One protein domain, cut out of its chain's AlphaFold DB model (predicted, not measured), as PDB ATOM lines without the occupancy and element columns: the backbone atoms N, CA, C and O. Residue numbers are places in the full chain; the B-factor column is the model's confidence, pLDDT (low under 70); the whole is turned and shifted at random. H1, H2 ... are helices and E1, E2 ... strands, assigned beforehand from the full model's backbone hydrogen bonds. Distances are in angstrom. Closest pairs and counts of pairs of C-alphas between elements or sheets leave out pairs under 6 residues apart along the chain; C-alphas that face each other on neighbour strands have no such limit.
ATOM      1  N   GLU A 106     100.419 118.257 107.074       77.12
ATOM      2  CA  GLU A 106      99.218 118.461 106.267       77.12
ATOM      3  C   GLU A 106      99.052 119.959 105.959       77.12
ATOM      4  O   GLU A 106      99.259 120.794 106.839       77.12
ATOM      5  N   PRO A 107      98.669 120.338 104.727       81.69
ATOM      6  CA  PRO A 107      98.605 121.739 104.301       81.69
ATOM      7  C   PRO A 107      97.338 122.472 104.782       81.69
ATOM      8  O   PRO A 107      97.039 123.571 104.294       81.69
ATOM      9  N   ILE A 108      96.569 121.853 105.685       87.06
ATOM     10  CA  ILE A 108      95.290 122.353 106.178       87.06
ATOM     11  C   ILE A 108      95.348 122.617 107.681       87.06
ATOM     12  O   ILE A 108      95.696 121.756 108.485       87.06
ATOM     13  N   GLU A 109      94.956 123.829 108.050       87.56
ATOM     14  CA  GLU A 109      94.784 124.243 109.437       87.56
ATOM     15  C   GLU A 109      93.305 124.458 109.721       87.56
ATOM     16  O   GLU A 109      92.546 124.890 108.849       87.56
ATOM     17  N   ARG A 110      92.890 124.197 110.956       88.25
ATOM     18  CA  ARG A 110      91.515 124.449 111.398       88.25
ATOM     19  C   ARG A 110      91.248 125.950 111.489       88.25
ATOM     20  O   ARG A 110      92.177 126.753 111.561       88.25
ATOM     21  N   PHE A 111      89.972 126.322 111.516       89.81
ATOM     22  CA  PHE A 111      89.612 127.688 111.871       89.81
ATOM     23  C   PHE A 111      89.979 127.946 113.334       89.81
ATOM     24  O   PHE A 111      89.596 127.169 114.213       89.81
ATOM     25  N   SER A 112      90.701 129.033 113.602       91.19
ATOM     26  CA  SER A 112      90.880 129.511 114.973       91.19
ATOM     27  C   SER A 112      89.549 130.017 115.540       91.19
ATOM     28  O   SER A 112      88.626 130.337 114.788       91.19
ATOM     29  N   ASP A 113      89.435 130.124 116.865       90.06
ATOM     30  CA  ASP A 113      88.226 130.680 117.485       90.06
ATOM     31  C   ASP A 113      87.961 132.124 117.033       90.06
ATOM     32  O   ASP A 113      86.822 132.468 116.728       90.06
ATOM     33  N   GLU A 114      89.018 132.926 116.868       89.50
ATOM     34  CA  GLU A 114      88.927 134.281 116.311       89.50
ATOM     35  C   GLU A 114      88.387 134.272 114.875       89.50
ATOM     36  O   GLU A 114      87.481 135.037 114.546       89.50
ATOM     37  N   GLN A 115      88.889 133.374 114.018       91.19
ATOM     38  CA  GLN A 115      88.365 133.233 112.660       91.19
ATOM     39  C   GLN A 115      86.886 132.841 112.699       91.19
ATOM     40  O   GLN A 115      86.076 133.455 112.014       91.19
ATOM     41  N   ARG A 116      86.503 131.860 113.523       91.94
ATOM     42  CA  ARG A 116      85.103 131.422 113.650       91.94
ATOM     43  C   ARG A 116      84.183 132.565 114.076       91.94
ATOM     44  O   ARG A 116      83.103 132.706 113.505       91.94
ATOM     45  N   GLU A 117      84.613 133.386 115.026       89.56
ATOM     46  CA  GLU A 117      83.871 134.562 115.481       89.56
ATOM     47  C   GLU A 117      83.722 135.608 114.367       89.56
ATOM     48  O   GLU A 117      82.608 136.047 114.080       89.56
ATOM     49  N   GLN A 118      84.808 135.948 113.668       89.25
ATOM     50  CA  GLN A 118      84.775 136.896 112.548       89.25
ATOM     51  C   GLN A 118      83.835 136.430 111.426       89.25
ATOM     52  O   GLN A 118      83.035 137.217 110.915       89.25
ATOM     53  N   LYS A 119      83.883 135.140 111.069       92.69
ATOM     54  CA  LYS A 119      82.998 134.548 110.053       92.69
ATOM     55  C   LYS A 119      81.535 134.564 110.481       92.69
ATOM     56  O   LYS A 119      80.665 134.824 109.654       92.69
ATOM     57  N   TRP A 120      81.263 134.296 111.758       90.56
ATOM     58  CA  TRP A 120      79.913 134.358 112.312       90.56
ATOM     59  C   TRP A 120      79.341 135.776 112.241       90.56
ATOM     60  O   TRP A 120      78.237 135.967 111.738       90.56
ATOM     61  N   ILE A 121      80.111 136.780 112.674       87.75
ATOM     62  CA  ILE A 121      79.709 138.193 112.602       87.75
ATOM     63  C   ILE A 121      79.413 138.594 111.155       87.75
ATOM     64  O   ILE A 121      78.379 139.206 110.887       87.75
ATOM     65  N   LEU A 122      80.285 138.218 110.214       88.12
ATOM     66  CA  LEU A 122      80.083 138.513 108.798       88.12
ATOM     67  C   LEU A 122      78.792 137.883 108.263       88.12
ATOM     68  O   LEU A 122      78.035 138.561 107.571       88.12
ATOM     69  N   LEU A 123      78.508 136.622 108.605       87.69
ATOM     70  CA  LEU A 123      77.264 135.971 108.199       87.69
ATOM     71  C   LEU A 123      76.033 136.718 108.733       87.69
ATOM     72  O   LEU A 123      75.120 136.994 107.962       87.69
ATOM     73  N   CYS A 124      76.036 137.109 110.010       85.19
ATOM     74  CA  CYS A 124      74.946 137.878 110.615       85.19
ATOM     75  C   CYS A 124      74.716 139.230 109.914       85.19
ATOM     76  O   CYS A 124      73.573 139.638 109.697       85.19
ATOM     77  N   GLU A 125      75.787 139.933 109.536       86.25
ATOM     78  CA  GLU A 125      75.679 141.191 108.787       86.25
ATOM     79  C   GLU A 125      75.154 140.968 107.363       86.25
ATOM     80  O   GLU A 125      74.328 141.749 106.882       86.25
ATOM     81  N   LEU A 126      75.568 139.887 106.696       85.38
ATOM     82  CA  LEU A 126      75.019 139.502 105.395       85.38
ATOM     83  C   LEU A 126      73.527 139.170 105.513       85.38
ATOM     84  O   LEU A 126      72.730 139.699 104.743       85.38
ATOM     85  N   ASP A 127      73.117 138.382 106.502       83.69
ATOM     86  CA  ASP A 127      71.705 138.058 106.732       83.69
ATOM     87  C   ASP A 127      70.851 139.313 106.920       83.69
ATOM     88  O   ASP A 127      69.755 139.424 106.369       83.69
ATOM     89  N   ARG A 128      71.373 140.291 107.664       83.69
ATOM     90  CA  ARG A 128      70.723 141.587 107.855       83.69
ATOM     91  C   ARG A 128      70.643 142.386 106.553       83.69
ATOM     92  O   ARG A 128      69.616 143.009 106.292       83.69
ATOM     93  N   LEU A 129      71.709 142.398 105.751       86.06
ATOM     94  CA  LEU A 129      71.759 143.109 104.469       86.06
ATOM     95  C   LEU A 129      70.769 142.521 103.455       86.06
ATOM     96  O   LEU A 129      70.157 143.260 102.684       86.06
ATOM     97  N   PHE A 130      70.611 141.199 103.468       83.44
ATOM     98  CA  PHE A 130      69.765 140.451 102.544       83.44
ATOM     99  C   PHE A 130      68.378 140.123 103.118       83.44
ATOM    100  O   PHE A 130      67.720 139.214 102.620       83.44
ATOM    101  N   ASP A 131      67.920 140.882 104.120       83.00
ATOM    102  CA  ASP A 131      66.566 140.820 104.697       83.00
ATOM    103  C   ASP A 131      66.133 139.398 105.103       83.00
ATOM    104  O   ASP A 131      65.032 138.937 104.808       83.00
ATOM    105  N   GLY A 132      67.047 138.657 105.733       71.56
ATOM    106  CA  GLY A 132      66.783 137.296 106.189       71.56
ATOM    107  C   GLY A 132      66.586 136.279 105.060       71.56
ATOM    108  O   GLY A 132      65.901 135.272 105.250       71.56
ATOM    109  N   LYS A 133      67.163 136.518 103.878       80.75
ATOM    110  CA  LYS A 133      67.366 135.472 102.866       80.75
ATOM    111  C   LYS A 133      68.535 134.573 103.253       80.75
ATOM    112  O   LYS A 133      69.463 135.001 103.938       80.75
ATOM    113  N   ARG A 134      68.528 133.329 102.774       81.00
ATOM    114  CA  ARG A 134      69.646 132.407 102.989       81.00
ATOM    115  C   ARG A 134      70.825 132.797 102.108       81.00
ATOM    116  O   ARG A 134      70.891 132.435 100.935       81.00
ATOM    117  N   VAL A 135      71.784 133.488 102.707       88.81
ATOM    118  CA  VAL A 135      73.081 133.807 102.106       88.81
ATOM    119  C   VAL A 135      74.156 132.827 102.569       88.81
ATOM    120  O   VAL A 135      74.087 132.271 103.667       88.81
ATOM    121  N   TRP A 136      75.127 132.608 101.697       93.81
ATOM    122  CA  TRP A 136      76.396 131.942 101.950       93.81
ATOM    123  C   TRP A 136      77.517 132.810 101.378       93.81
ATOM    124  O   TRP A 136      77.294 133.654 100.502       93.81
ATOM    125  N   PHE A 137      78.735 132.589 101.853       94.50
ATOM    126  CA  PHE A 137      79.912 133.193 101.247       94.50
ATOM    127  C   PHE A 137      81.076 132.214 101.193       94.50
ATOM    128  O   PHE A 137      81.183 131.302 102.010       94.50
ATOM    129  N   ALA A 138      81.934 132.401 100.202       95.38
ATOM    130  CA  ALA A 138      83.173 131.669 100.043       95.38
ATOM    131  C   ALA A 138      84.319 132.668  99.910       95.38
ATOM    132  O   ALA A 138      84.236 133.600  99.116       95.38
ATOM    133  N   GLU A 139      85.380 132.472 100.674       93.31
ATOM    134  CA  GLU A 139      86.616 133.235 100.554       93.31
ATOM    135  C   GLU A 139      87.686 132.346  99.942       93.31
ATOM    136  O   GLU A 139      87.951 131.249 100.429       93.31
ATOM    137  N   THR A 140      88.295 132.820  98.870       90.06
ATOM    138  CA  THR A 140      89.452 132.199  98.229       90.06
ATOM    139  C   THR A 140      90.686 133.038  98.557       90.06
ATOM    140  O   THR A 140      90.600 134.033  99.277       90.06
ATOM    141  N   GLU A 141      91.863 132.675  98.041       84.06
ATOM    142  CA  GLU A 141      93.062 133.489  98.289       84.06
ATOM    143  C   GLU A 141      92.977 134.903  97.678       84.06
ATOM    144  O   GLU A 141      93.697 135.797  98.120       84.06
ATOM    145  N   SER A 142      92.106 135.129  96.688       80.12
ATOM    146  CA  SER A 142      92.022 136.401  95.957       80.12
ATOM    147  C   SER A 142      90.638 137.038  95.904       80.12
ATOM    148  O   SER A 142      90.544 138.210  95.537       80.12
ATOM    149  N   ASP A 143      89.578 136.317  96.270       84.94
ATOM    150  CA  ASP A 143      88.213 136.797  96.087       84.94
ATOM    151  C   ASP A 143      87.275 136.367  97.219       84.94
ATOM    152  O   ASP A 143      87.522 135.405  97.950       84.94
ATOM    153  N   VAL A 144      86.166 137.091  97.339       88.88
ATOM    154  CA  VAL A 144      85.039 136.732  98.194       88.88
ATOM    155  C   VAL A 144      83.805 136.610  97.320       88.88
ATOM    156  O   VAL A 144      83.278 137.595  96.804       88.88
ATOM    157  N   VAL A 145      83.305 135.386  97.191       90.31
ATOM    158  CA  VAL A 145      82.094 135.089  96.435       90.31
ATOM    159  C   VAL A 145      80.913 135.030  97.389       90.31
ATOM    160  O   VAL A 145      80.919 134.274  98.357       90.31
ATOM    161  N   LEU A 146      79.877 135.807  97.090       91.06
ATOM    162  CA  LEU A 146      78.593 135.742  97.777       91.06
ATOM    163  C   LEU A 146      77.592 134.994  96.905       91.06
ATOM    164  O   LEU A 146      77.515 135.218  95.696       91.06
ATOM    165  N   GLY A 147      76.764 134.175  97.532       89.19
ATOM    166  CA  GLY A 147      75.586 133.632  96.883       89.19
ATOM    167  C   GLY A 147      74.480 133.385  97.886       89.19
ATOM    168  O   GLY A 147      74.648 133.529  99.092       89.19
ATOM    169  N   GLY A 148      73.308 133.046  97.383       85.44
ATOM    170  CA  GLY A 148      72.161 132.792  98.230       85.44
ATOM    171  C   GLY A 148      71.028 132.190  97.433       85.44
ATOM    172  O   GLY A 148      71.109 132.073  96.208       85.44
ATOM    173  N   ASP A 149      69.979 131.797  98.137       77.69
ATOM    174  CA  ASP A 149      68.716 131.446  97.512       77.69
ATOM    175  C   ASP A 149      67.610 132.410  97.959       77.69
ATOM    176  O   ASP A 149      67.698 133.080  98.988       77.69
ATOM    177  N   ASP A 150      66.565 132.520  97.140       72.31
ATOM    178  CA  ASP A 150      65.413 133.372  97.446       72.31
ATOM    179  C   ASP A 150      64.492 132.760  98.513       72.31
ATOM    180  O   ASP A 150      63.418 133.305  98.786       72.31
ATOM    181  N   ARG A 151      64.871 131.627  99.126       68.00
ATOM    182  CA  ARG A 151      64.051 131.029 100.176       68.00
ATOM    183  C   ARG A 151      64.208 131.877 101.441       68.00
ATOM    184  O   ARG A 151      65.334 132.125 101.882       68.00
ATOM    185  N   PRO A 152      63.093 132.328 102.035       64.88
ATOM    186  CA  PRO A 152      63.155 133.025 103.307       64.88
ATOM    187  C   PRO A 152      63.699 132.076 104.375       64.88
ATOM    188  O   PRO A 152      63.428 130.870 104.337       64.88
ATOM    189  N   LEU A 153      64.435 132.621 105.343       65.56
ATOM    190  CA  LEU A 153      64.771 131.885 106.556       65.56
ATOM    191  C   LEU A 153      63.473 131.418 107.224       65.56
ATOM    192  O   LEU A 153      62.562 132.217 107.466       65.56
ATOM    193  N   ALA A 154      63.359 130.116 107.488       62.53
ATOM    194  CA  ALA A 154      62.199 129.589 108.187       62.53
ATOM    195  C   ALA A 154      62.155 130.198 109.595       62.53
ATOM    196  O   ALA A 154      63.136 130.149 110.332       62.53
ATOM    197  N   SER A 155      61.014 130.778 109.974       54.19
ATOM    198  CA  SER A 155      60.859 131.490 111.251       54.19
ATOM    199  C   SER A 155      60.875 130.571 112.477       54.19
ATOM    200  O   SER A 155      60.927 131.065 113.598       54.19
ATOM    201  N   ASP A 156      60.798 129.255 112.265       52.38
ATOM    202  CA  ASP A 156      60.602 128.260 113.314       52.38
ATOM    203  C   ASP A 156      61.435 127.002 113.019       52.38
ATOM    204  O   ASP A 156      60.927 125.974 112.581       52.38
ATOM    205  N   VAL A 157      62.753 127.101 113.197       45.06
ATOM    206  CA  VAL A 157      63.632 125.940 113.378       45.06
ATOM    207  C   VAL A 157      64.709 126.358 114.365       45.06
ATOM    208  O   VAL A 157      65.359 127.385 114.187       45.06
ATOM    209  N   ALA A 158      64.890 125.572 115.421       42.81
ATOM    210  CA  ALA A 158      66.028 125.676 116.318       42.81
ATOM    211  C   ALA A 158      67.330 125.768 115.498       42.81
ATOM    212  O   ALA A 158      67.759 124.773 114.930       42.81
ATOM    213  N   ALA A 159      67.877 126.986 115.403       52.44
ATOM    214  CA  ALA A 159      69.140 127.377 114.781       52.44
ATOM    215  C   ALA A 159      69.578 126.505 113.589       52.44
ATOM    216  O   ALA A 159      70.258 125.494 113.771       52.44
ATOM    217  N   GLU A 160      69.256 126.941 112.363       72.69
ATOM    218  CA  GLU A 160      69.921 126.467 111.141       72.69
ATOM    219  C   GLU A 160      71.439 126.560 111.356       72.69
ATOM    220  O   GLU A 160      72.032 127.640 111.306       72.69
ATOM    221  N   THR A 161      72.058 125.433 111.719       86.19
ATOM    222  CA  THR A 161      73.440 125.438 112.188       86.19
ATOM    223  C   THR A 161      74.325 125.913 111.055       86.19
ATOM    224  O   THR A 161      74.206 125.447 109.925       86.19
ATOM    225  N   THR A 162      75.212 126.851 111.356       91.62
ATOM    226  CA  THR A 162      76.155 127.356 110.369       91.62
ATOM    227  C   THR A 162      77.415 126.508 110.387       91.62
ATOM    228  O   THR A 162      78.011 126.266 111.440       91.62
ATOM    229  N   VAL A 163      77.819 126.068 109.204       93.56
ATOM    230  CA  VAL A 163      79.015 125.271 108.971       93.56
ATOM    231  C   VAL A 163      80.025 126.137 108.227       93.56
ATOM    232  O   VAL A 163      79.734 126.688 107.163       93.56
ATOM    233  N   ALA A 164      81.222 126.243 108.793       95.69
ATOM    234  CA  ALA A 164      82.406 126.709 108.091       95.69
ATOM    235  C   ALA A 164      83.188 125.490 107.602       95.69
ATOM    236  O   ALA A 164      83.508 124.602 108.391       95.69
ATOM    237  N   MET A 165      83.499 125.449 106.316       95.38
ATOM    238  CA  MET A 165      84.270 124.398 105.667       95.38
ATOM    239  C   MET A 165      85.521 125.023 105.061       95.38
ATOM    240  O   MET A 165      85.422 125.957 104.276       95.38
ATOM    241  N   ARG A 166      86.695 124.505 105.406       96.19
ATOM    242  CA  ARG A 166      87.954 124.848 104.752       96.19
ATOM    243  C   ARG A 166      88.362 123.707 103.846       96.19
ATOM    244  O   ARG A 166      88.432 122.555 104.274       96.19
ATOM    245  N   MET A 167      88.661 124.066 102.610       94.81
ATOM    246  CA  MET A 167      89.042 123.156 101.547       94.81
ATOM    247  C   MET A 167      90.415 123.545 101.036       94.81
ATOM    248  O   MET A 167      90.646 124.707 100.708       94.81
ATOM    249  N   VAL A 168      91.326 122.579 100.955       95.00
ATOM    250  CA  VAL A 168      92.672 122.796 100.416       95.00
ATOM    251  C   VAL A 168      92.975 121.709  99.398       95.00
ATOM    252  O   VAL A 168      93.109 120.540  99.751       95.00
ATOM    253  N   LEU A 169      93.118 122.094  98.132       95.00
ATOM    254  CA  LEU A 169      93.713 121.235  97.116       95.00
ATOM    255  C   LEU A 169      95.227 121.390  97.207       95.00
ATOM    256  O   LEU A 169      95.755 122.495  97.065       95.00
ATOM    257  N   ALA A 170      95.933 120.287  97.407       94.88
ATOM    258  CA  ALA A 170      97.386 120.271  97.402       94.88
ATOM    259  C   ALA A 170      97.928 119.199  96.463       94.88
ATOM    260  O   ALA A 170      97.243 118.229  96.137       94.88
ATOM    261  N   LYS A 171      99.175 119.381  96.031       94.81
ATOM    262  CA  LYS A 171      99.906 118.445  95.181       94.81
ATOM    263  C   LYS A 171     101.235 118.045  95.816       94.81
ATOM    264  O   LYS A 171     101.822 118.817  96.570       94.81
ATOM    265  N   ARG A 172     101.757 116.877  95.460       94.81
ATOM    266  CA  ARG A 172     103.147 116.486  95.721       94.81
ATOM    267  C   ARG A 172     103.691 115.661  94.563       94.81
ATOM    268  O   ARG A 172     102.969 114.895  93.936       94.81
ATOM    269  N   THR A 173     104.979 115.809  94.280       93.69
ATOM    270  CA  THR A 173     105.662 115.110  93.171       93.69
ATOM    271  C   THR A 173     106.337 113.809  93.600       93.69
ATOM    272  O   THR A 173     106.769 113.020  92.768       93.69
ATOM    273  N   SER A 174     106.460 113.572  94.906       91.25
ATOM    274  CA  SER A 174     106.907 112.297  95.459       91.25
ATOM    275  C   SER A 174     106.372 112.133  96.876       91.25
ATOM    276  O   SER A 174     106.049 113.119  97.538       91.25
ATOM    277  N   ALA A 175     106.315 110.894  97.363       87.25
ATOM    278  CA  ALA A 175     105.836 110.600  98.712       87.25
ATOM    279  C   ALA A 175     106.699 111.223  99.823       87.25
ATOM    280  O   ALA A 175     106.215 111.350 100.939       87.25
ATOM    281  N   THR A 176     107.946 111.598  99.521       88.62
ATOM    282  CA  THR A 176     108.873 112.260 100.451       88.62
ATOM    283  C   THR A 176     108.820 113.783 100.370       88.62
ATOM    284  O   THR A 176     109.400 114.452 101.219       88.62
ATOM    285  N   ASN A 177     108.166 114.345  99.349       89.62
ATOM    286  CA  ASN A 177     108.048 115.791  99.196       89.62
ATOM    287  C   ASN A 177     106.875 116.329 100.023       89.62
ATOM    288  O   ASN A 177     105.838 115.660 100.115       89.62
ATOM    289  N   PRO A 178     107.007 117.547 100.578       91.31
ATOM    290  CA  PRO A 178     105.896 118.210 101.235       91.31
ATOM    291  C   PRO A 178     104.748 118.469 100.261       91.31
ATOM    292  O   PRO A 178     104.956 118.637  99.056       91.31
ATOM    293  N   TRP A 179     103.534 118.508 100.805       93.94
ATOM    294  CA  TRP A 179     102.362 118.950 100.065       93.94
ATOM    295  C   TRP A 179     102.475 120.446  99.758       93.94
ATOM    296  O   TRP A 179     102.661 121.266 100.652       93.94
ATOM    297  N   GLU A 180     102.338 120.801  98.486       93.44
ATOM    298  CA  GLU A 180     102.276 122.176  97.999       93.44
ATOM    299  C   GLU A 180     100.815 122.540  97.735       93.44
ATOM    300  O   GLU A 180     100.122 121.844  96.989       93.44
ATOM    301  N   ARG A 181     100.333 123.631  98.334       92.94
ATOM    302  CA  ARG A 181      98.974 124.130  98.102       92.94
ATOM    303  C   ARG A 181      98.816 124.594  96.651       92.94
ATOM    304  O   ARG A 181      99.643 125.341  96.142       92.94
ATOM    305  N   VAL A 182      97.731 124.164  96.014       92.62
ATOM    306  CA  VAL A 182      97.339 124.534  94.645       92.62
ATOM    307  C   VAL A 182      96.164 125.504  94.657       92.62
ATOM    308  O   VAL A 182      96.122 126.421  93.847       92.62
ATOM    309  N   TRP A 183      95.209 125.280  95.557       93.12
ATOM    310  CA  TRP A 183      94.000 126.084  95.689       93.12
ATOM    311  C   TRP A 183      93.442 125.927  97.103       93.12
ATOM    312  O   TRP A 183      93.612 124.872  97.723       93.12
ATOM    313  N   ALA A 184      92.778 126.958  97.613       93.62
ATOM    314  CA  ALA A 184      92.068 126.884  98.878       93.62
ATOM    315  C   ALA A 184      90.816 127.761  98.870       93.62
ATOM    316  O   ALA A 184      90.789 128.810  98.222       93.62
ATOM    317  N   ALA A 185      89.814 127.337  99.633       94.75
ATOM    318  CA  ALA A 185      88.654 128.157  99.935       94.75
ATOM    319  C   ALA A 185      88.103 127.874 101.334       94.75
ATOM    320  O   ALA A 185      88.060 126.726 101.783       94.75
ATOM    321  N   ASP A 186      87.617 128.934 101.967       96.50
ATOM    322  CA  ASP A 186      86.822 128.903 103.185       96.50
ATOM    323  C   ASP A 186      85.366 129.184 102.815       96.50
ATOM    324  O   ASP A 186      85.029 130.274 102.365       96.50
ATOM    325  N   VAL A 187      84.492 128.205 103.007       96.12
ATOM    326  CA  VAL A 187      83.075 128.261 102.652       96.12
ATOM    327  C   VAL A 187      82.231 128.312 103.914       96.12
ATOM    328  O   VAL A 187      82.318 127.431 104.766       96.12
ATOM    329  N   ILE A 188      81.407 129.345 104.037       96.06
ATOM    330  CA  ILE A 188      80.525 129.564 105.176       96.06
ATOM    331  C   ILE A 188      79.096 129.506 104.660       96.06
ATOM    332  O   ILE A 188      78.680 130.297 103.810       96.06
ATOM    333  N   SER A 189      78.345 128.543 105.177       93.50
ATOM    334  CA  SER A 189      76.971 128.294 104.759       93.50
ATOM    335  C   SER A 189      76.159 127.710 105.901       93.50
ATOM    336  O   SER A 189      76.692 127.279 106.928       93.50
ATOM    337  N   ARG A 190      74.846 127.696 105.729       90.44
ATOM    338  CA  ARG A 190      73.946 127.002 106.645       90.44
ATOM    339  C   ARG A 190      73.883 125.517 106.316       90.44
ATOM    340  O   ARG A 190      74.082 125.123 105.168       90.44
ATOM    341  N   SER A 191      73.526 124.711 107.312       88.62
ATOM    342  CA  SER A 191      73.159 123.312 107.103       88.62
ATOM    343  C   SER A 191      72.107 123.206 106.000       88.62
ATOM    344  O   SER A 191      71.181 124.017 105.915       88.62
ATOM    345  N   ASP A 192      72.271 122.202 105.150       88.94
ATOM    346  CA  ASP A 192      71.416 121.894 104.008       88.94
ATOM    347  C   ASP A 192      71.447 122.908 102.854       88.94
ATOM    348  O   ASP A 192      70.653 122.814 101.910       88.94
ATOM    349  N   GLN A 193      72.364 123.873 102.891       89.88
ATOM    350  CA  GLN A 193      72.542 124.845 101.823       89.88
ATOM    351  C   GLN A 193      73.579 124.345 100.812       89.88
ATOM    352  O   GLN A 193      74.705 124.002 101.162       89.88
ATOM    353  N   VAL A 194      73.197 124.316  99.532       92.56
ATOM    354  CA  VAL A 194      74.127 124.008  98.440       92.56
ATOM    355  C   VAL A 194      74.886 125.278  98.069       92.56
ATOM    356  O   VAL A 194      74.278 126.285  97.702       92.56
ATOM    357  N   VAL A 195      76.211 125.206  98.114       94.00
ATOM    358  CA  VAL A 195      77.128 126.271  97.704       94.00
ATOM    359  C   VAL A 195      77.709 125.934  96.341       94.00
ATOM    360  O   VAL A 195      78.140 124.804  96.117       94.00
ATOM    361  N   ARG A 196      77.725 126.908  95.425       95.31
ATOM    362  CA  ARG A 196      78.334 126.768  94.095       95.31
ATOM    363  C   ARG A 196      79.014 128.058  93.685       95.31
ATOM    364  O   ARG A 196      78.361 129.097  93.654       95.31
ATOM    365  N   PHE A 197      80.282 127.982  93.306       92.25
ATOM    366  CA  PHE A 197      80.996 129.124  92.743       92.25
ATOM    367  C   PHE A 197      82.072 128.701  91.743       92.25
ATOM    368  O   PHE A 197      82.438 127.529  91.633       92.25
ATOM    369  N   LEU A 198      82.541 129.689  90.986       92.94
ATOM    370  CA  LEU A 198      83.652 129.591  90.051       92.94
ATOM    371  C   LEU A 198      84.694 130.630  90.460       92.94
ATOM    372  O   LEU A 198      84.338 131.787  90.680       92.94
ATOM    373  N   THR A 199      85.956 130.230  90.530       87.31
ATOM    374  CA  THR A 199      87.087 131.149  90.645       87.31
ATOM    375  C   THR A 199      87.698 131.352  89.270       87.31
ATOM    376  O   THR A 199      88.080 130.384  88.611       87.31
ATOM    377  N   ASP A 200      87.784 132.607  88.840       80.12
ATOM    378  CA  ASP A 200      88.383 133.006  87.563       80.12
ATOM    379  C   ASP A 200      89.451 134.080  87.812       80.12
ATOM    380  O   ASP A 200      89.336 135.234  87.404       80.12
ATOM    381  N   ASP A 201      90.466 133.704  88.594       77.19
ATOM    382  CA  ASP A 201      91.625 134.545  88.884       77.19
ATOM    383  C   ASP A 201      92.750 134.220  87.887       77.19
ATOM    384  O   ASP A 201      93.215 133.080  87.856       77.19
ATOM    385  N   PRO A 202      93.254 135.198  87.111       76.38
ATOM    386  CA  PRO A 202      94.364 134.987  86.182       76.38
ATOM    387  C   PRO A 202      95.656 134.453  86.820       76.38
ATOM    388  O   PRO A 202      96.536 133.980  86.099       76.38
ATOM    389  N   GLN A 203      95.823 134.592  88.140       77.88
ATOM    390  CA  GLN A 203      96.998 134.136  88.888       77.88
ATOM    391  C   GLN A 203      96.816 132.759  89.539       77.88
ATOM    392  O   GLN A 203      97.792 132.209  90.051       77.88
ATOM    393  N   GLN A 204      95.611 132.185  89.510       79.19
ATOM    394  CA  GLN A 204      95.297 130.899  90.133       79.19
ATOM    395  C   GLN A 204      94.643 129.937  89.133       79.19
ATOM    396  O   GLN A 204      94.184 130.352  88.071       79.19
ATOM    397  N   PRO A 205      94.594 128.630  89.441       82.81
ATOM    398  CA  PRO A 205      93.801 127.693  88.660       82.81
ATOM    399  C   PRO A 205      92.337 128.133  88.598       82.81
ATOM    400  O   PRO A 205      91.743 128.486  89.624       82.81
ATOM    401  N   THR A 206      91.729 128.045  87.417       89.12
ATOM    402  CA  THR A 206      90.274 128.163  87.310       89.12
ATOM    403  C   THR A 206      89.666 126.986  88.058       89.12
ATOM    404  O   THR A 206      89.997 125.838  87.754       89.12
ATOM    405  N   ALA A 207      88.794 127.243  89.032       92.19
ATOM    406  CA  ALA A 207      88.196 126.188  89.839       92.19
ATOM    407  C   ALA A 207      86.685 126.370  89.957       92.19
ATOM    408  O   ALA A 207      86.198 127.427  90.345       92.19
ATOM    409  N   SER A 208      85.934 125.323  89.628       94.38
ATOM    410  CA  SER A 208      84.505 125.238  89.906       94.38
ATOM    411  C   SER A 208      84.304 124.356  91.124       94.38
ATOM    412  O   SER A 208      84.755 123.212  91.154       94.38
ATOM    413  N   PHE A 209      83.621 124.904  92.119       95.12
ATOM    414  CA  PHE A 209      83.393 124.252  93.393       95.12
ATOM    415  C   PHE A 209      81.897 124.128  93.656       95.12
ATOM    416  O   PHE A 209      81.143 125.090  93.495       95.12
ATOM    417  N   THR A 210      81.473 122.941  94.075       96.75
ATOM    418  CA  THR A 210      80.146 122.680  94.631       96.75
ATOM    419  C   THR A 210      80.312 121.980  95.967       96.75
ATOM    420  O   THR A 210      81.073 121.024  96.060       96.75
ATOM    421  N   ALA A 211      79.583 122.421  96.986       96.00
ATOM    422  CA  ALA A 211      79.516 121.695  98.243       96.00
ATOM    423  C   ALA A 211      78.137 121.763  98.881       96.00
ATOM    424  O   ALA A 211      77.333 122.659  98.613       96.00
ATOM    425  N   TRP A 212      77.899 120.806  99.760       95.50
ATOM    426  CA  TRP A 212      76.758 120.735 100.647       95.50
ATOM    427  C   TRP A 212      77.225 120.176 101.989       95.50
ATOM    428  O   TRP A 212      78.094 119.303 102.028       95.50
ATOM    429  N   ALA A 213      76.663 120.686 103.082       93.81
ATOM    430  CA  ALA A 213      76.975 120.217 104.423       93.81
ATOM    431  C   ALA A 213      75.711 120.106 105.279       93.81
ATOM    432  O   ALA A 213      74.820 120.952 105.187       93.81
ATOM    433  N   HIS A 214      75.661 119.093 106.140       92.31
ATOM    434  CA  HIS A 214      74.556 118.848 107.060       92.31
ATOM    435  C   HIS A 214      75.058 118.384 108.426       92.31
ATOM    436  O   HIS A 214      75.870 117.460 108.511       92.31
ATOM    437  N   LEU A 215      74.566 119.008 109.499       91.94
ATOM    438  CA  LEU A 215      74.878 118.596 110.869       91.94
ATOM    439  C   LEU A 215      73.978 117.428 111.290       91.94
ATOM    440  O   LEU A 215      72.761 117.571 111.374       91.94
ATOM    441  N   LEU A 216      74.592 116.302 111.636       91.69
ATOM    442  CA  LEU A 216      73.917 115.122 112.157       91.69
ATOM    443  C   LEU A 216      73.620 115.244 113.665       91.69
ATOM    444  O   LEU A 216      74.298 115.986 114.383       91.69
ATOM    445  N   PRO A 217      72.640 114.479 114.190       89.19
ATOM    446  CA  PRO A 217      72.272 114.513 115.610       89.19
ATOM    447  C   PRO A 217      73.399 114.145 116.587       89.19
ATOM    448  O   PRO A 217      73.350 114.536 117.752       89.19
ATOM    449  N   ASP A 218      74.396 113.386 116.135       89.00
ATOM    450  CA  ASP A 218      75.570 112.984 116.918       89.00
ATOM    451  C   ASP A 218      76.689 114.045 116.927       89.00
ATOM    452  O   ASP A 218      77.706 113.871 117.600       89.00
ATOM    453  N   GLY A 219      76.491 115.165 116.224       90.06
ATOM    454  CA  GLY A 219      77.443 116.266 116.126       90.06
ATOM    455  C   GLY A 219      78.442 116.144 114.974       90.06
ATOM    456  O   GLY A 219      79.259 117.052 114.807       90.06
ATOM    457  N   LEU A 220      78.388 115.070 114.180       93.75
ATOM    458  CA  LEU A 220      79.171 114.942 112.951       93.75
ATOM    459  C   LEU A 220      78.559 115.774 111.821       93.75
ATOM    460  O   LEU A 220      77.367 116.063 111.807       93.75
ATOM    461  N   VAL A 221      79.376 116.137 110.840       94.00
ATOM    462  CA  VAL A 221      78.946 116.879 109.654       94.00
ATOM    463  C   VAL A 221      79.084 115.984 108.431       94.00
ATOM    464  O   VAL A 221      80.194 115.603 108.057       94.00
ATOM    465  N   ALA A 222      77.963 115.667 107.789       95.31
ATOM    466  CA  ALA A 222      77.958 115.052 106.470       95.31
ATOM    467  C   ALA A 222      78.267 116.119 105.423       95.31
ATOM    468  O   ALA A 222      77.600 117.150 105.387       95.31
ATOM    469  N   CYS A 223      79.280 115.881 104.597       94.88
ATOM    470  CA  CYS A 223      79.695 116.790 103.538       94.88
ATOM    471  C   CYS A 223      79.714 116.052 102.205       94.88
ATOM    472  O   CYS A 223      80.206 114.926 102.131       94.88
ATOM    473  N   ASP A 224      79.230 116.713 101.162       96.31
ATOM    474  CA  ASP A 224      79.420 116.297  99.775       96.31
ATOM    475  C   ASP A 224      80.093 117.446  99.029       96.31
ATOM    476  O   ASP A 224      79.657 118.596  99.135       96.31
ATOM    477  N   VAL A 225      81.192 117.154  98.343       95.94
ATOM    478  CA  VAL A 225      82.052 118.151  97.706       95.94
ATOM    479  C   VAL A 225      82.417 117.690  96.305       95.94
ATOM    480  O   VAL A 225      82.824 116.553  96.097       95.94
ATOM    481  N   ASP A 226      82.341 118.611  95.351       96.75
ATOM    482  CA  ASP A 226      82.848 118.450  93.994       96.75
ATOM    483  C   ASP A 226      83.746 119.639  93.640       96.75
ATOM    484  O   ASP A 226      83.307 120.792  93.643       96.75
ATOM    485  N   LEU A 227      85.008 119.356  93.330       96.44
ATOM    486  CA  LEU A 227      85.992 120.335  92.888       96.44
ATOM    487  C   LEU A 227      86.492 119.954  91.499       96.44
ATOM    488  O   LEU A 227      87.131 118.918  91.310       96.44
ATOM    489  N   LYS A 228      86.269 120.845  90.538       96.31
ATOM    490  CA  LYS A 228      86.890 120.805  89.213       96.31
ATOM    491  C   LYS A 228      87.904 121.920  89.129       96.31
ATOM    492  O   LYS A 228      87.576 123.049  89.485       96.31
ATOM    493  N   TRP A 229      89.096 121.634  88.634       94.38
ATOM    494  CA  TRP A 229      90.117 122.655  88.438       94.38
ATOM    495  C   TRP A 229      90.815 122.494  87.092       94.38
ATOM    496  O   TRP A 229      90.866 121.399  86.528       94.38
ATOM    497  N   ASP A 230      91.355 123.600  86.591       91.00
ATOM    498  CA  ASP A 230      92.221 123.641  85.421       91.00
ATOM    499  C   ASP A 230      93.463 124.484  85.728       91.00
ATOM    500  O   ASP A 230      93.382 125.678  86.020       91.00
ATOM    501  N   ASN A 231      94.627 123.839  85.689       84.31
ATOM    502  CA  ASN A 231      95.943 124.472  85.809       84.31
ATOM    503  C   ASN A 231      96.851 124.127  84.615       84.31
ATOM    504  O   ASN A 231      98.058 123.936  84.772       84.31
ATOM    505  N   GLY A 232      96.254 124.005  83.425       84.44
ATOM    506  CA  GLY A 232      96.867 123.420  82.231       84.44
ATOM    507  C   GLY A 232      96.499 121.947  82.043       84.44
ATOM    508  O   GLY A 232      96.736 121.387  80.971       84.44
ATOM    509  N   ILE A 233      95.896 121.334  83.064       83.12
ATOM    510  CA  ILE A 233      95.258 120.022  83.024       83.12
ATOM    511  C   ILE A 233      93.898 120.157  83.709       83.12
ATOM    512  O   ILE A 233      93.829 120.542  84.875       83.12
ATOM    513  N   SER A 234      92.829 119.800  82.996       91.31
ATOM    514  CA  SER A 234      91.481 119.747  83.562       91.31
ATOM    515  C   SER A 234      91.290 118.453  84.355       91.31
ATOM    516  O   SER A 234      91.469 117.357  83.817       91.31
ATOM    517  N   ALA A 235      90.938 118.579  85.631       93.75
ATOM    518  CA  ALA A 235      90.752 117.457  86.542       93.75
ATOM    519  C   ALA A 235      89.602 117.706  87.528       93.75
ATOM    520  O   ALA A 235      89.114 118.828  87.682       93.75
ATOM    521  N   GLN A 236      89.146 116.627  88.167       95.50
ATOM    522  CA  GLN A 236      88.015 116.633  89.090       95.50
ATOM    523  C   GLN A 236      88.285 115.707  90.278       95.50
ATOM    524  O   GLN A 236      88.802 114.602  90.108       95.50
ATOM    525  N   LEU A 237      87.901 116.159  91.468       95.50
ATOM    526  CA  LEU A 237      87.849 115.383  92.699       95.50
ATOM    527  C   LEU A 237      86.478 115.595  93.324       95.50
ATOM    528  O   LEU A 237      86.068 116.734  93.543       95.50
ATOM    529  N   SER A 238      85.804 114.494  93.624       94.12
ATOM    530  CA  SER A 238      84.542 114.500  94.352       94.12
ATOM    531  C   SER A 238      84.703 113.646  95.600       94.12
ATOM    532  O   SER A 238      85.381 112.615  95.549       94.12
ATOM    533  N   ASP A 239      84.112 114.072  96.708       93.56
ATOM    534  CA  ASP A 239      84.205 113.364  97.978       93.56
ATOM    535  C   ASP A 239      82.911 113.500  98.781       93.56
ATOM    536  O   ASP A 239      82.322 114.579  98.848       93.56
ATOM    537  N   SER A 240      82.504 112.407  99.422       94.25
ATOM    538  CA  SER A 240      81.353 112.363 100.319       94.25
ATOM    539  C   SER A 240      81.809 111.766 101.645       94.25
ATOM    540  O   SER A 240      82.186 110.595 101.720       94.25
ATOM    541  N   LEU A 241      81.797 112.579 102.697       93.31
ATOM    542  CA  LEU A 241      82.521 112.293 103.928       93.31
ATOM    543  C   LEU A 241      81.737 112.704 105.178       93.31
ATOM    544  O   LEU A 241      80.907 113.611 105.157       93.31
ATOM    545  N   LEU A 242      82.035 112.025 106.284       94.56
ATOM    546  CA  LEU A 242      81.562 112.371 107.622       94.56
ATOM    547  C   LEU A 242      82.725 112.971 108.402       94.56
ATOM    548  O   LEU A 242      83.738 112.308 108.618       94.56
ATOM    549  N   LEU A 243      82.574 114.222 108.824       92.69
ATOM    550  CA  LEU A 243      83.614 114.970 109.510       92.69
ATOM    551  C   LEU A 243      83.220 115.308 110.941       92.69
ATOM    552  O   LEU A 243      82.114 115.770 111.213       92.69
ATOM    553  N   SER A 244      84.175 115.168 111.850       92.06
ATOM    554  CA  SER A 244      84.095 115.798 113.161       92.06
ATOM    555  C   SER A 244      84.445 117.291 113.026       92.06
ATOM    556  O   SER A 244      85.466 117.606 112.410       92.06
ATOM    557  N   PRO A 245      83.682 118.227 113.632       87.31
ATOM    558  CA  PRO A 245      84.003 119.665 113.680       87.31
ATOM    559  C   PRO A 245      85.377 120.026 114.249       87.31
ATOM    560  O   PRO A 245      85.779 121.186 114.219       87.31
ATOM    561  N   ASN A 246      86.073 119.047 114.823       76.25
ATOM    562  CA  ASN A 246      87.373 119.211 115.443       76.25
ATOM    563  C   ASN A 246      88.437 118.339 114.780       76.25
ATOM    564  O   ASN A 246      89.443 118.094 115.430       76.25
ATOM    565  N   ASP A 247      88.247 117.870 113.543       82.25
ATOM    566  CA  ASP A 247      89.249 117.076 112.828       82.25
ATOM    567  C   ASP A 247      89.557 117.623 111.434       82.25
ATOM    568  O   ASP A 247      88.733 118.255 110.774       82.25
ATOM    569  N   THR A 248      90.798 117.394 111.007       84.56
ATOM    570  CA  THR A 248      91.223 117.536 109.615       84.56
ATOM    571  C   THR A 248      91.246 116.137 109.032       84.56
ATOM    572  O   THR A 248      91.710 115.203 109.683       84.56
ATOM    573  N   THR A 249      90.682 115.957 107.843       83.06
ATOM    574  CA  THR A 249      90.668 114.642 107.194       83.06
ATOM    575  C   THR A 249      91.210 114.774 105.774       83.06
ATOM    576  O   THR A 249      90.755 115.649 105.026       83.06
ATOM    577  N   PRO A 250      92.191 113.941 105.381       86.00
ATOM    578  CA  PRO A 250      92.552 113.806 103.980       86.00
ATOM    579  C   PRO A 250      91.374 113.180 103.232       86.00
ATOM    580  O   PRO A 250      90.915 112.098 103.593       86.00
ATOM    581  N   GLY A 251      90.896 113.866 102.202       88.75
ATOM    582  CA  GLY A 251      89.820 113.402 101.339       88.75
ATOM    583  C   GLY A 251      90.336 112.708 100.082       88.75
ATOM    584  O   GLY A 251      91.424 112.114 100.053       88.75
ATOM    585  N   ALA A 252      89.547 112.811  99.018       91.38
ATOM    586  CA  ALA A 252      89.832 112.228  97.715       91.38
ATOM    587  C   ALA A 252      91.219 112.620  97.164       91.38
ATOM    588  O   ALA A 252      91.714 113.740  97.332       91.38
ATOM    589  N   SER A 253      91.852 111.676  96.461       94.31
ATOM    590  CA  SER A 253      93.152 111.875  95.816       94.31
ATOM    591  C   SER A 253      93.162 111.338  94.390       94.31
ATOM    592  O   SER A 253      92.429 110.411  94.048       94.31
ATOM    593  N   LEU A 254      93.997 111.944  93.552       95.06
ATOM    594  CA  LEU A 254      94.143 111.632  92.135       95.06
ATOM    595  C   LEU A 254      95.609 111.800  91.744       95.06
ATOM    596  O   LEU A 254      96.249 112.750  92.182       95.06
ATOM    597  N   SER A 255      96.149 110.918  90.902       94.94
ATOM    598  CA  SER A 255      97.497 111.095  90.353       94.94
ATOM    599  C   SER A 255      97.458 111.312  88.847       94.94
ATOM    600  O   SER A 255      96.813 110.554  88.126       94.94
ATOM    601  N   ILE A 256      98.154 112.352  88.387       93.50
ATOM    602  CA  ILE A 256      98.271 112.740  86.980       93.50
ATOM    603  C   ILE A 256      99.747 113.013  86.696       93.50
ATOM    604  O   ILE A 256     100.380 113.772  87.426       93.50
ATOM    605  N   ASP A 257     100.306 112.372  85.668       92.06
ATOM    606  CA  ASP A 257     101.694 112.570  85.218       92.06
ATOM    607  C   ASP A 257     102.755 112.484  86.336       92.06
ATOM    608  O   ASP A 257     103.754 113.200  86.347       92.06
ATOM    609  N   GLY A 258     102.541 111.585  87.304       92.06
ATOM    610  CA  GLY A 258     103.450 111.383  88.439       92.06
ATOM    611  C   GLY A 258     103.333 112.433  89.549       92.06
ATOM    612  O   GLY A 258     104.085 112.376  90.519       92.06
ATOM    613  N   VAL A 259     102.384 113.364  89.445       94.94
ATOM    614  CA  VAL A 259     101.993 114.284  90.515       94.94
ATOM    615  C   VAL A 259     100.768 113.713  91.219       94.94
ATOM    616  O   VAL A 259      99.801 113.316  90.572       94.94
ATOM    617  N   GLU A 260     100.798 113.631  92.544       95.69
ATOM    618  CA  GLU A 260      99.635 113.278  93.359       95.69
ATOM    619  C   GLU A 260      98.948 114.561  93.816       95.69
ATOM    620  O   GLU A 260      99.596 115.429  94.393       95.69
ATOM    621  N   TYR A 261      97.647 114.656  93.582       95.12
ATOM    622  CA  TYR A 261      96.757 115.695  94.074       95.12
ATOM    623  C   TYR A 261      95.872 115.115  95.169       95.12
ATOM    624  O   TYR A 261      95.435 113.964  95.082       95.12
ATOM    625  N   ARG A 262      95.588 115.912  96.194       95.50
ATOM    626  CA  ARG A 262      94.704 115.531  97.290       95.50
ATOM    627  C   ARG A 262      93.894 116.722  97.760       95.50
ATOM    628  O   ARG A 262      94.430 117.822  97.905       95.50
ATOM    629  N   LEU A 263      92.619 116.467  98.007       95.12
ATOM    630  CA  LEU A 263      91.717 117.415  98.631       95.12
ATOM    631  C   LEU A 263      91.728 117.184 100.144       95.12
ATOM    632  O   LEU A 263      91.568 116.063 100.615       95.12
ATOM    633  N   PHE A 264      91.976 118.239 100.908       94.81
ATOM    634  CA  PHE A 264      91.948 118.227 102.365       94.81
ATOM    635  C   PHE A 264      90.747 119.023 102.854       94.81
ATOM    636  O   PHE A 264      90.429 120.074 102.291       94.81
ATOM    637  N   HIS A 265      90.110 118.517 103.909       93.69
ATOM    638  CA  HIS A 265      88.861 119.051 104.431       93.69
ATOM    639  C   HIS A 265      88.999 119.318 105.929       93.69
ATOM    640  O   HIS A 265      89.543 118.500 106.680       93.69
ATOM    641  N   ALA A 266      88.471 120.453 106.366       94.50
ATOM    642  CA  ALA A 266      88.236 120.756 107.769       94.50
ATOM    643  C   ALA A 266      86.876 121.436 107.890       94.50
ATOM    644  O   ALA A 266      86.524 122.270 107.058       94.50
ATOM    645  N   VAL A 267      86.120 121.107 108.928       94.81
ATOM    646  CA  VAL A 267      84.836 121.760 109.205       94.81
ATOM    647  C   VAL A 267      84.818 122.301 110.617       94.81
ATOM    648  O   VAL A 267      85.504 121.801 111.499       94.81
ATOM    649  N   SER A 268      84.041 123.348 110.838       94.75
ATOM    650  CA  SER A 268      83.819 123.943 112.147       94.75
ATOM    651  C   SER A 268      82.390 124.446 112.231       94.75
ATOM    652  O   SER A 268      81.856 125.015 111.280       94.75
ATOM    653  N   LEU A 269      81.764 124.259 113.389       93.50
ATOM    654  CA  LEU A 269      80.447 124.834 113.641       93.50
ATOM    655  C   LEU A 269      80.618 126.286 114.075       93.50
ATOM    656  O   LEU A 269      81.376 126.576 115.011       93.50
ATOM    657  N   LEU A 270      79.908 127.193 113.414       91.12
ATOM    658  CA  LEU A 270      79.816 128.583 113.837       91.12
ATOM    659  C   LEU A 270      78.622 128.723 114.781       91.12
ATOM    660  O   LEU A 270      77.548 128.168 114.542       91.12
ATOM    661  N   LYS A 271      78.844 129.407 115.898       84.19
ATOM    662  CA  LYS A 271      77.846 129.653 116.938       84.19
ATOM    663  C   LYS A 271      78.003 131.084 117.418       84.19
ATOM    664  O   LYS A 271      79.084 131.657 117.297       84.19
TER     665      LYS A 271
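What this domain is: This is residues 106 to 271 of the 275 residues of an uncharacterized protein of Novipirellula aureliae (UniProt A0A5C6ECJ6). A curled six-stranded sheet and a smaller four-stranded sheet lie face to face as a sandwich, a flattened shell whose sheets come close at both edges, E8 by E9 and E5 by E2. One helix, H1, covers the other face of the larger sheet and runs slantwise over it. The 166 printed residues hold H1 and then strands E1 to E10; the sheets run E2 E1 E4 E3 E10 E9 and E5 E6 E7 E8, both antiparallel throughout, and the class is mostly strand. The whole is compact, with a radius of gyration of the C-alphas of 16.1 A and spans of 52 by 36 by 26 A.

Where its parts are: The larger sheet holds E2, residues 144 to 152, E1, 133 to 140, E4, 180 to 190, 30.0 A long, E3, 162 to 172, 32.6 A, E10, 259 to 270, 35.2 A, and E9, 248 to 256. The smaller holds E5, 194 to 199, 16.7 A, E6, 206 to 215, 29.7 A, E7, 221 to 230, 28.4 A, and E8, 234 to 243, 27.5 A. H1, residues 113 to 129, is 24.4 A long and begins at C-alpha 113 (88.226, 130.680, 117.485). E10 ends at C-alpha 270 (79.816, 128.583, 113.837).

How they stand to each other: The larger sheet is twisted and curled like part of a barrel, with E2 and E9 as edge strands. E3 and E4 form a hairpin, with N 165 and O 187 2.8 A apart; E3 and E10 are antiparallel, with N 166 and O 266 2.8 A apart. E1 and E4 have N 139 and O 186 at 2.8 A. E2 bends by 53 degrees at residue 149. H1 is on this sheet at a height of 9.0 A, over E1, E4 and E3, and at 50 degrees to E4 on the local plane; its closest C-alphas to E10 are Trp 120 and Leu 270, 6.0 A apart. Every O i to N i+4 pair in H1 is within hydrogen-bond range. E5 E6 E7 E8 is a meander, each strand the antiparallel neighbour of the one before; N 210 and O 226 of E6 and E7 are 2.9 A apart. In the sandwich, two sheets face to face, the parts that face each other are 7.1 A centre to centre, and the strands of the one sheet stand at 38 degrees to those of the other. The closest C-alphas of E8 and E9, Asp 239 and Ala 252, are 5.7 A apart; those of E2 and E5, Val 145 and Phe 197, are 7.1 A apart.

The domain as a whole: The C-alphas farthest apart, of Ser 155 and Thr 176, are 52.8 A apart. The printed part has no cut, and no link is long. The mean pLDDT of the printed part is 88.3; residues 151 to 159, of which 151 and 152 belong to E2, are under 70.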